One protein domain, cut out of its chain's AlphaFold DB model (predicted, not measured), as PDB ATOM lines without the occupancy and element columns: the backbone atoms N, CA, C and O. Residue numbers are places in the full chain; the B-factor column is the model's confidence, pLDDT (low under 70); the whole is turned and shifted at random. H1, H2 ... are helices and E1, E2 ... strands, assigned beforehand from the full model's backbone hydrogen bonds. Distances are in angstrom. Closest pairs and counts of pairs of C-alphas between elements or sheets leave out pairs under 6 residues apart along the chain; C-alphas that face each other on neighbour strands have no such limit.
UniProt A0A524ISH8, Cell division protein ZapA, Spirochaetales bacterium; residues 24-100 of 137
ATOM      1  N   GLN A  24     148.085  30.017 -54.635       45.97
ATOM      2  CA  GLN A  24     147.252  30.591 -53.599       45.97
ATOM      3  C   GLN A  24     147.800  31.974 -53.261       45.97
ATOM      4  O   GLN A  24     148.882  32.131 -52.704       45.97
ATOM      5  N   GLN A  25     147.047  32.960 -53.734       46.53
ATOM      6  CA  GLN A  25     147.273  34.385 -53.601       46.53
ATOM      7  C   GLN A  25     147.291  34.770 -52.118       46.53
ATOM      8  O   GLN A  25     146.261  34.725 -51.449       46.53
ATOM      9  N   TYR A  26     148.454  35.182 -51.629       60.19
ATOM     10  CA  TYR A  26     148.567  35.940 -50.393       60.19
ATOM     11  C   TYR A  26     147.836  37.272 -50.577       60.19
ATOM     12  O   TYR A  26     148.120  38.020 -51.515       60.19
ATOM     13  N   VAL A  27     146.839  37.533 -49.729       63.19
ATOM     14  CA  VAL A  27     146.089  38.796 -49.725       63.19
ATOM     15  C   VAL A  27     146.658  39.661 -48.611       63.19
ATOM     16  O   VAL A  27     146.514  39.308 -47.441       63.19
ATOM     17  N   MET A  28     147.348  40.740 -48.989       64.94
ATOM     18  CA  MET A  28     147.962  41.696 -48.062       64.94
ATOM     19  C   MET A  28     147.024  42.894 -47.871       64.94
ATOM     20  O   MET A  28     146.668  43.559 -48.845       64.94
ATOM     21  N   ASP A  29     146.639  43.169 -46.629       68.19
ATOM     22  CA  ASP A  29     146.230  44.505 -46.176       68.19
ATOM     23  C   ASP A  29     147.483  45.207 -45.616       68.19
ATOM     24  O   ASP A  29     148.430  44.515 -45.243       68.19
ATOM     25  N   GLU A  30     147.522  46.542 -45.523       68.00
ATOM     26  CA  GLU A  30     148.739  47.352 -45.268       68.00
ATOM     27  C   GLU A  30     149.571  46.908 -44.043       68.00
ATOM     28  O   GLU A  30     150.739  47.271 -43.934       68.00
ATOM     29  N   ARG A  31     148.995  46.113 -43.127       79.19
ATOM     30  CA  ARG A  31     149.680  45.484 -41.983       79.19
ATOM     31  C   ARG A  31     149.267  44.035 -41.699       79.19
ATOM     32  O   ARG A  31     149.703  43.487 -40.689       79.19
ATOM     33  N   VAL A  32     148.382  43.422 -42.488       80.94
ATOM     34  CA  VAL A  32     147.822  42.089 -42.189       80.94
ATOM     35  C   VAL A  32     148.023  41.145 -43.365       80.94
ATOM     36  O   VAL A  32     147.613  41.424 -44.489       80.94
ATOM     37  N   VAL A  33     148.634  40.003 -43.068       84.75
ATOM     38  CA  VAL A  33     148.967  38.942 -44.011       84.75
ATOM     39  C   VAL A  33     148.091  37.729 -43.722       84.75
ATOM     40  O   VAL A  33     148.198  37.124 -42.656       84.75
ATOM     41  N   HIS A  34     147.256  37.335 -44.678       82.75
ATOM     42  CA  HIS A  34     146.479  36.099 -44.582       82.75
ATOM     43  C   HIS A  34     147.304  34.908 -45.080       82.75
ATOM     44  O   HIS A  34     147.692  34.872 -46.249       82.75
ATOM     45  N   ILE A  35     147.565  33.924 -44.213       84.69
ATOM     46  CA  ILE A  35     148.402  32.758 -44.523       84.69
ATOM     47  C   ILE A  35     147.563  31.484 -44.520       84.69
ATOM     48  O   ILE A  35     146.822  31.240 -43.573       84.69
ATOM     49  N   GLN A  36     147.727  30.639 -45.547       86.88
ATOM     50  CA  GLN A  36     147.188  29.277 -45.582       86.88
ATOM     51  C   GLN A  36     148.283  28.261 -45.939       86.88
ATOM     52  O   GLN A  36     148.763  28.237 -47.064       86.88
ATOM     53  N   ILE A  37     148.666  27.412 -44.978       87.69
ATOM     54  CA  ILE A  37     149.748  26.420 -45.099       87.69
ATOM     55  C   ILE A  37     149.321  25.120 -44.416       87.69
ATOM     56  O   ILE A  37     148.858  25.152 -43.280       87.69
ATOM     57  N   LEU A  38     149.527  23.968 -45.071       87.75
ATOM     58  CA  LEU A  38     149.317  22.634 -44.474       87.75
ATOM     59  C   LEU A  38     147.933  22.473 -43.806       87.75
ATOM     60  O   LEU A  38     147.807  21.948 -42.704       87.75
ATOM     61  N   GLY A  39     146.887  22.996 -44.456       85.50
ATOM     62  CA  GLY A  39     145.512  22.966 -43.941       85.50
ATOM     63  C   GLY A  39     145.237  23.912 -42.765       85.50
ATOM     64  O   GLY A  39     144.115  23.948 -42.270       85.50
ATOM     65  N   THR A  40     146.227  24.693 -42.334       86.44
ATOM     66  CA  THR A  40     146.089  25.723 -41.299       86.44
ATOM     67  C   THR A  40     145.934  27.087 -41.957       86.44
ATOM     68  O   THR A  40     146.544  27.354 -42.993       86.44
ATOM     69  N   SER A  41     145.110  27.964 -41.383       86.19
ATOM     70  CA  SER A  41     144.964  29.344 -41.848       86.19
ATOM     71  C   SER A  41     144.939  30.316 -40.681       86.19
ATOM     72  O   SER A  41     144.269  30.050 -39.685       86.19
ATOM     73  N   PHE A  42     145.690  31.408 -40.792       86.44
ATOM     74  CA  PHE A  42     145.789  32.430 -39.754       86.44
ATOM     75  C   PHE A  42     146.230  33.774 -40.335       86.44
ATOM     76  O   PHE A  42     146.806  33.842 -41.422       86.44
ATOM     77  N   ASP A  43     145.984  34.827 -39.562       84.88
ATOM     78  CA  ASP A  43     146.349  36.195 -39.907       84.88
ATOM     79  C   ASP A  43     147.616  36.580 -39.148       84.88
ATOM     80  O   ASP A  43     147.695  36.435 -37.925       84.88
ATOM     81  N   LEU A  44     148.608  37.088 -39.869       83.19
ATOM     82  CA  LEU A  44     149.851  37.593 -39.310       83.19
ATOM     83  C   LEU A  44     149.887  39.111 -39.474       83.19
ATOM     84  O   LEU A  44     149.898  39.622 -40.590       83.19
ATOM     85  N   ARG A  45     149.917  39.837 -38.356       83.06
ATOM     86  CA  ARG A  45     150.157  41.281 -38.374       83.06
ATOM     87  C   ARG A  45     151.660  41.535 -38.354       83.06
ATOM     88  O   ARG A  45     152.328  41.070 -37.434       83.06
ATOM     89  N   SER A  46     152.170  42.248 -39.352       81.88
ATOM     90  CA  SER A  46     153.593  42.571 -39.481       81.88
ATOM     91  C   SER A  46     153.772  44.034 -39.862       81.88
ATOM     92  O   SER A  46     152.982  44.576 -40.639       81.88
ATOM     93  N   ASP A  47     154.812  44.661 -39.315       81.25
ATOM     94  CA  ASP A  47     155.231  46.007 -39.712       81.25
ATOM     95  C   ASP A  47     156.242  45.996 -40.872       81.25
ATOM     96  O   ASP A  47     156.618  47.059 -41.370       81.25
ATOM     97  N   GLU A  48     156.658  44.800 -41.288       84.75
ATOM     98  CA  GLU A  48     157.628  44.556 -42.350       84.75
ATOM     99  C   GLU A  48     157.045  44.829 -43.743       84.75
ATOM    100  O   GLU A  48     155.827  44.819 -43.944       84.75
ATOM    101  N   ASP A  49     157.930  45.040 -44.716       82.69
ATOM    102  CA  ASP A  49     157.548  45.274 -46.103       82.69
ATOM    103  C   ASP A  49     156.702  44.109 -46.682       82.69
ATOM    104  O   ASP A  49     157.081  42.936 -46.546       82.69
ATOM    105  N   PRO A  50     155.560  44.393 -47.344       80.19
ATOM    106  CA  PRO A  50     154.692  43.356 -47.901       80.19
ATOM    107  C   PRO A  50     155.373  42.452 -48.937       80.19
ATOM    108  O   PRO A  50     155.079  41.253 -48.984       80.19
ATOM    109  N   ASP A  51     156.290  42.980 -49.752       81.12
ATOM    110  CA  ASP A  51     157.000  42.187 -50.759       81.12
ATOM    111  C   ASP A  51     158.015  41.255 -50.099       81.12
ATOM    112  O   ASP A  51     158.127  40.087 -50.487       81.12
ATOM    113  N   TYR A  52     158.706  41.718 -49.056       85.12
ATOM    114  CA  TYR A  52     159.574  40.860 -48.247       85.12
ATOM    115  C   TYR A  52     158.791  39.735 -47.555       85.12
ATOM    116  O   TYR A  52     159.178  38.563 -47.626       85.12
ATOM    117  N   MET A  53     157.645  40.058 -46.948       86.31
ATOM    118  CA  MET A  53     156.767  39.057 -46.336       86.31
ATOM    119  C   MET A  53     156.310  38.010 -47.358       86.31
ATOM    120  O   MET A  53     156.397  36.808 -47.092       86.31
ATOM    121  N   ASN A  54     155.906  38.442 -48.555       83.25
ATOM    122  CA  ASN A  54     155.540  37.541 -49.647       83.25
ATOM    123  C   ASN A  54     156.693  36.610 -50.051       83.25
ATOM    124  O   ASN A  54     156.462  35.424 -50.310       83.25
ATOM    125  N   GLN A  55     157.932  37.104 -50.081       86.88
ATOM    126  CA  GLN A  55     159.104  36.283 -50.391       86.88
ATOM    127  C   GLN A  55     159.346  35.201 -49.333       86.88
ATOM    128  O   GLN A  55     159.506  34.031 -49.694       86.88
ATOM    129  N   LEU A  56     159.326  35.554 -48.043       89.12
ATOM    130  CA  LEU A  56     159.517  34.596 -46.941       89.12
ATOM    131  C   LEU A  56     158.498  33.463 -46.990       89.12
ATOM    132  O   LEU A  56     158.812  32.279 -46.863       89.12
ATOM    133  N   ILE A  57     157.256  33.853 -47.196       88.62
ATOM    134  CA  ILE A  57     156.125  32.957 -47.238       88.62
ATOM    135  C   ILE A  57     156.198  32.034 -48.466       88.62
ATOM    136  O   ILE A  57     155.991  30.823 -48.353       88.62
ATOM    137  N   THR A  58     156.551  32.584 -49.630       88.81
ATOM    138  CA  THR A  58     156.771  31.807 -50.858       88.81
ATOM    139  C   THR A  58     157.895  30.789 -50.666       88.81
ATOM    140  O   THR A  58     157.769  29.631 -51.076       88.81
ATOM    141  N   TYR A  59     158.979  31.191 -49.999       90.75
ATOM    142  CA  TYR A  59     160.089  30.303 -49.668       90.75
ATOM    143  C   TYR A  59     159.651  29.156 -48.748       90.75
ATOM    144  O   TYR A  59     159.927  27.988 -49.033       90.75
ATOM    145  N   LEU A  60     158.900  29.470 -47.689       91.06
ATOM    146  CA  LEU A  60     158.338  28.479 -46.774       91.06
ATOM    147  C   LEU A  60     157.438  27.471 -47.510       91.06
ATOM    148  O   LEU A  60     157.596  26.262 -47.332       91.06
ATOM    149  N   HIS A  61     156.549  27.949 -48.386       90.94
ATOM    150  CA  HIS A  61     155.701  27.107 -49.239       90.94
ATOM    151  C   HIS A  61     156.515  26.128 -50.077       90.94
ATOM    152  O   HIS A  61     156.236  24.926 -50.093       90.94
ATOM    153  N   LYS A  62     157.544  26.642 -50.754       91.69
ATOM    154  CA  LYS A  62     158.424  25.830 -51.590       91.69
ATOM    155  C   LYS A  62     159.098  24.729 -50.771       91.69
ATOM    156  O   LYS A  62     159.056  23.568 -51.176       91.69
ATOM    157  N   LYS A  63     159.646  25.054 -49.596       91.38
ATOM    158  CA  LYS A  63     160.323  24.057 -48.755       91.38
ATOM    159  C   LYS A  63     159.366  22.990 -48.222       91.38
ATOM    160  O   LYS A  63     159.721  21.813 -48.159       91.38
ATOM    161  N   ILE A  64     158.143  23.375 -47.869       92.88
ATOM    162  CA  ILE A  64     157.092  22.439 -47.450       92.88
ATOM    163  C   ILE A  64     156.727  21.480 -48.590       92.88
ATOM    164  O   ILE A  64     156.589  20.276 -48.360       92.88
ATOM    165  N   GLU A  65     156.610  21.984 -49.818       90.88
ATOM    166  CA  GLU A  65     156.345  21.167 -51.004       90.88
ATOM    167  C   GLU A  65     157.468  20.158 -51.269       90.88
ATOM    168  O   GLU A  65     157.210  18.973 -51.489       90.88
ATOM    169  N   GLU A  66     158.720  20.614 -51.217       90.31
ATOM    170  CA  GLU A  66     159.909  19.769 -51.370       90.31
ATOM    171  C   GLU A  66     159.955  18.682 -50.294       90.31
ATOM    172  O   GLU A  66     160.104  17.499 -50.602       90.31
ATOM    173  N   THR A  67     159.729  19.060 -49.036       90.50
ATOM    174  CA  THR A  67     159.714  18.134 -47.895       90.50
ATOM    175  C   THR A  67     158.633  17.068 -48.055       90.50
ATOM    176  O   THR A  67     158.871  15.883 -47.801       90.50
ATOM    177  N   ARG A  68     157.442  17.461 -48.524       87.88
ATOM    178  CA  ARG A  68     156.340  16.531 -48.784       87.88
ATOM    179  C   ARG A  68     156.685  15.531 -49.889       87.88
ATOM    180  O   ARG A  68     156.384  14.349 -49.746       87.88
ATOM    181  N   LYS A  69     157.355  15.982 -50.955       87.38
ATOM    182  CA  LYS A  69     157.817  15.113 -52.052       87.38
ATOM    183  C   LYS A  69     158.881  14.114 -51.597       87.38
ATOM    184  O   LYS A  69     158.812  12.958 -51.995       87.38
ATOM    185  N   ILE A  70     159.827  14.539 -50.759       84.31
ATOM    186  CA  ILE A  70     160.932  13.692 -50.278       84.31
ATOM    187  C   ILE A  70     160.430  12.616 -49.311       84.31
ATOM    188  O   ILE A  70     160.835  11.461 -49.389       84.31
ATOM    189  N   THR A  71     159.556  12.992 -48.381       82.44
ATOM    190  CA  THR A  71     159.139  12.101 -47.286       82.44
ATOM    191  C   THR A  71     157.972  11.191 -47.652       82.44
ATOM    192  O   THR A  71     157.737  10.203 -46.959       82.44
ATOM    193  N   GLY A  72     157.187  11.542 -48.679       80.44
ATOM    194  CA  GLY A  72     155.941  10.849 -49.024       80.44
ATOM    195  C   GLY A  72     154.878  10.887 -47.914       80.44
ATOM    196  O   GLY A  72     153.863  10.194 -48.004       80.44
ATOM    197  N   ASN A  73     155.098  11.675 -46.855       75.88
ATOM    198  CA  ASN A  73     154.234  11.731 -45.684       75.88
ATOM    199  C   ASN A  73     153.065  12.703 -45.921       75.88
ATOM    200  O   ASN A  73     153.209  13.705 -46.619       75.88
ATOM    201  N   LYS A  74     151.900  12.408 -45.335       81.06
ATOM    202  CA  LYS A  74     150.699  13.265 -45.365       81.06
ATOM    203  C   LYS A  74     150.443  13.999 -44.042       81.06
ATOM    204  O   LYS A  74     149.568  14.857 -43.983       81.06
ATOM    205  N   ASP A  75     151.184  13.663 -42.989       89.69
ATOM    206  CA  ASP A  75     151.093  14.302 -41.679       89.69
ATOM    207  C   ASP A  75     151.651  15.729 -41.752       89.69
ATOM    208  O   ASP A  75     152.854  15.954 -41.904       89.69
ATOM    209  N   SER A  76     150.745  16.696 -41.634       89.69
ATOM    210  CA  SER A  76     151.049  18.122 -41.730       89.69
ATOM    211  C   SER A  76     152.037  18.587 -40.659       89.69
ATOM    212  O   SER A  76     152.932  19.372 -40.965       89.69
ATOM    213  N   LEU A  77     151.946  18.068 -39.430       90.69
ATOM    214  CA  LEU A  77     152.851  18.465 -38.351       90.69
ATOM    215  C   LEU A  77     154.271  17.958 -38.618       90.69
ATOM    216  O   LEU A  77     155.237  18.706 -38.471       90.69
ATOM    217  N   ARG A  78     154.409  16.708 -39.073       90.06
ATOM    218  CA  ARG A  78     155.724  16.147 -39.430       90.06
ATOM    219  C   ARG A  78     156.362  16.899 -40.592       90.06
ATOM    220  O   ARG A  78     157.550  17.196 -40.529       90.06
ATOM    221  N   ILE A  79     155.587  17.234 -41.625       92.62
ATOM    222  CA  ILE A  79     156.087  18.022 -42.759       92.62
ATOM    223  C   ILE A  79     156.555  19.403 -42.283       92.62
ATOM    224  O   ILE A  79     157.629  19.835 -42.687       92.62
ATOM    225  N   ALA A  80     155.797  20.072 -41.406       90.75
ATOM    226  CA  ALA A  80     156.178  21.377 -40.864       90.75
ATOM    227  C   ALA A  80     157.493  21.317 -40.071       90.75
ATOM    228  O   ALA A  80     158.379  22.143 -40.289       90.75
ATOM    229  N   LEU A  81     157.647  20.315 -39.196       93.94
ATOM    230  CA  LEU A  81     158.868  20.117 -38.409       93.94
ATOM    231  C   LEU A  81     160.084  19.847 -39.303       93.94
ATOM    232  O   LEU A  81     161.139  20.447 -39.105       93.94
ATOM    233  N   LEU A  82     159.933  18.984 -40.310       92.62
ATOM    234  CA  LEU A  82     161.013  18.663 -41.242       92.62
ATOM    235  C   LEU A  82     161.377  19.857 -42.130       92.62
ATOM    236  O   LEU A  82     162.558  20.156 -42.284       92.62
ATOM    237  N   ALA A  83     160.391  20.584 -42.656       92.75
ATOM    238  CA  ALA A  83     160.644  21.793 -43.433       92.75
ATOM    239  C   ALA A  83     161.362  22.854 -42.584       92.75
ATOM    240  O   ALA A  83     162.354  23.421 -43.036       92.75
ATOM    241  N   GLY A  84     160.925  23.074 -41.339       93.38
ATOM    242  CA  GLY A  84     161.580  23.991 -40.403       93.38
ATOM    243  C   GLY A  84     163.028  23.598 -40.099       93.38
ATOM    244  O   GLY A  84     163.915  24.456 -40.102       93.38
ATOM    245  N   LEU A  85     163.292  22.302 -39.913       92.50
ATOM    246  CA  LEU A  85     164.648  21.790 -39.716       92.50
ATOM    247  C   LEU A  85     165.534  22.048 -40.941       92.50
ATOM    248  O   LEU A  85     166.653  22.529 -40.789       92.50
ATOM    249  N   LEU A  86     165.025  21.800 -42.150       90.75
ATOM    250  CA  LEU A  86     165.774  22.033 -43.385       90.75
ATOM    251  C   LEU A  86     166.044  23.525 -43.637       90.75
ATOM    252  O   LEU A  86     167.127  23.874 -44.090       90.75
ATOM    253  N   ILE A  87     165.092  24.415 -43.337       94.38
ATOM    254  CA  ILE A  87     165.312  25.872 -43.426       94.38
ATOM    255  C   ILE A  87     166.390  26.309 -42.429       94.38
ATOM    256  O   ILE A  87     167.242  27.136 -42.750       94.38
ATOM    257  N   THR A  88     166.367  25.745 -41.220       93.88
ATOM    258  CA  THR A  88     167.378  26.027 -40.197       93.88
ATOM    259  C   THR A  88     168.758  25.546 -40.649       93.88
ATOM    260  O   THR A  88     169.733  26.277 -40.510       93.88
ATOM    261  N   ASP A  89     168.847  24.363 -41.255       90.69
ATOM    262  CA  ASP A  89     170.084  23.843 -41.844       90.69
ATOM    263  C   ASP A  89     170.615  24.749 -42.972       90.69
ATOM    264  O   ASP A  89     171.793  25.115 -42.964       90.69
ATOM    265  N   ASP A  90     169.746  25.211 -43.881       91.25
ATOM    266  CA  ASP A  90     170.123  26.165 -44.933       91.25
ATOM    267  C   ASP A  90     170.699  27.463 -44.338       91.25
ATOM    268  O   ASP A  90     171.716  27.977 -44.820       91.25
ATOM    269  N   LEU A  91     170.091  27.981 -43.264       92.50
ATOM    270  CA  LEU A  91     170.558  29.179 -42.562       92.50
ATOM    271  C   LEU A  91     171.954  28.968 -41.960       92.50
ATOM    272  O   LEU A  91     172.829  29.820 -42.122       92.50
ATOM    273  N   PHE A  92     172.181  27.839 -41.285       91.69
ATOM    274  CA  PHE A  92     173.467  27.528 -40.655       91.69
ATOM    275  C   PHE A  92     174.572  27.313 -41.695       91.69
ATOM    276  O   PHE A  92     175.662  27.870 -41.554       91.69
ATOM    277  N   LYS A  93     174.280  26.595 -42.785       89.62
ATOM    278  CA  LYS A  93     175.211  26.417 -43.911       89.62
ATOM    279  C   LYS A  93     175.558  27.739 -44.588       89.62
ATOM    280  O   LYS A  93     176.714  27.965 -44.935       89.62
ATOM    281  N   SER A  94     174.576  28.621 -44.767       89.00
ATOM    282  CA  SER A  94     174.792  29.953 -45.345       89.00
ATOM    283  C   SER A  94     175.701  30.815 -44.465       89.00
ATOM    284  O   SER A  94     176.578  31.506 -44.982       89.00
ATOM    285  N   ARG A  95     175.548  30.728 -43.137       87.62
ATOM    286  CA  ARG A  95     176.413  31.428 -42.176       87.62
ATOM    287  C   ARG A  95     177.845  30.899 -42.181       87.62
ATOM    288  O   ARG A  95     178.758  31.699 -42.323       87.62
ATOM    289  N   GLN A  96     178.041  29.579 -42.139       81.38
ATOM    290  CA  GLN A  96     179.386  28.991 -42.211       81.38
ATOM    291  C   GLN A  96     180.110  29.331 -43.518       81.38
ATOM    292  O   GLN A  96     181.301  29.620 -43.502       81.38
ATOM    293  N   LYS A  97     179.405  29.346 -44.656       74.69
ATOM    294  CA  LYS A  97     179.994  29.772 -45.938       74.69
ATOM    295  C   LYS A  97     180.381  31.249 -45.930       74.69
ATOM    296  O   LYS A  97     181.435  31.599 -46.449       74.69
ATOM    297  N   GLY A  98     179.549  32.099 -45.326       62.31
ATOM    298  CA  GLY A  98     179.862  33.511 -45.112       62.31
ATOM    299  C   GLY A  98     181.087  33.707 -44.216       62.31
ATOM    300  O   GLY A  98     181.948  34.508 -44.548       62.31
ATOM    301  N   GLU A  99     181.210  32.936 -43.135       57.53
ATOM    302  CA  GLU A  99     182.371  32.956 -42.233       57.53
ATOM    303  C   GLU A  99     183.638  32.378 -42.889       57.53
ATOM    304  O   GLU A  99     184.734  32.887 -42.671       57.53
ATOM    305  N   SER A 100     183.504  31.366 -43.751       52.78
ATOM    306  CA  SER A 100     184.617  30.777 -44.509       52.78
ATOM    307  C   SER A 100     185.174  31.712 -45.586       52.78
ATOM    308  O   SER A 100     186.371  31.660 -45.845       52.78
TER     309      SER A 100
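Overview. This is residues 24 to 100 of the 137 residues of the protein "Cell division protein ZapA" of Spirochaetales bacterium (UniProt A0A524ISH8). Two long helices, H1 and H2, cross at a steep angle, with the crossing in the later part of H1 and the earlier part of H2; the far part of H2, residues 88 to 100, sticks out as a bare arm. Beside H1, near its residues 50 to 64, is a small two-stranded hairpin of E1 and E2, with E1 the strand nearer to the helix. The printed part has 77 residues, with two named strands and then two named helices in the order E1, E2, H1, H2; the strands make one antiparallel sheet in the order E1, E2, and the class is mixed, helices and strands. The whole is only just loose, close to compact, with a radius of gyration of the C-alphas of 14.2 A, and it is flat, spanning 38 by 36 by 15 A.

Arrangement. Start at residues 28 to 29, which pair antiparallel with residues 32 to 33 of E1, residues 32 to 37. A tight link leads on to E2, residues 40 to 45, and the two strands form a hairpin, antiparallel with 159 degrees between their directions. Look there for N 33 and O 44, 2.8 A apart, and N 42 and O 35, 3.0 A apart, both within hydrogen-bond range. Next comes H1, residues 50 to 71; its closest C-alphas to E1 are those of His 61 and Ile 37, 7.3 A apart. H2, residues 76 to 100, touches H1 with its residues 79 to 87 alone, against residues 60 to 68 of H1, and the closest C-alphas are those of Ile 64 and Ala 83, 5.4 A apart. The two helices run opposite ways at a steep tilt of 68 degrees, only just short of about perpendicular. H2 is apart from both E1 and E2. In H1 and H2 every O i to N i+4 pair is within hydrogen-bond range.

Along the chain. Find C-alpha 32 at (147.822, 42.089, -42.189), where E1 begins; it runs 16.1 A to Ile 37. E2 then runs 16.3 A from Thr 40 to Arg 45. Find C-alpha 50 at (154.692, 43.356, -47.901); from there H1 runs 31.6 A to Thr 71. H2 runs 36.0 A from Ser 76 to C-alpha 100 at (184.617, 30.777, -44.509).

Size, cuts and confidence. The two C-alphas farthest apart are those of Asp 29 and Ser 100, 40.8 A. Without residues 88 to 100, which stand free, the body spans 37 by 19 by 18 A. The printed part has no cut, and its three links between named elements are tight. The mean pLDDT of the printed part is 83.6; look for values under 70 at residues 24 to 30 and 98 to 100.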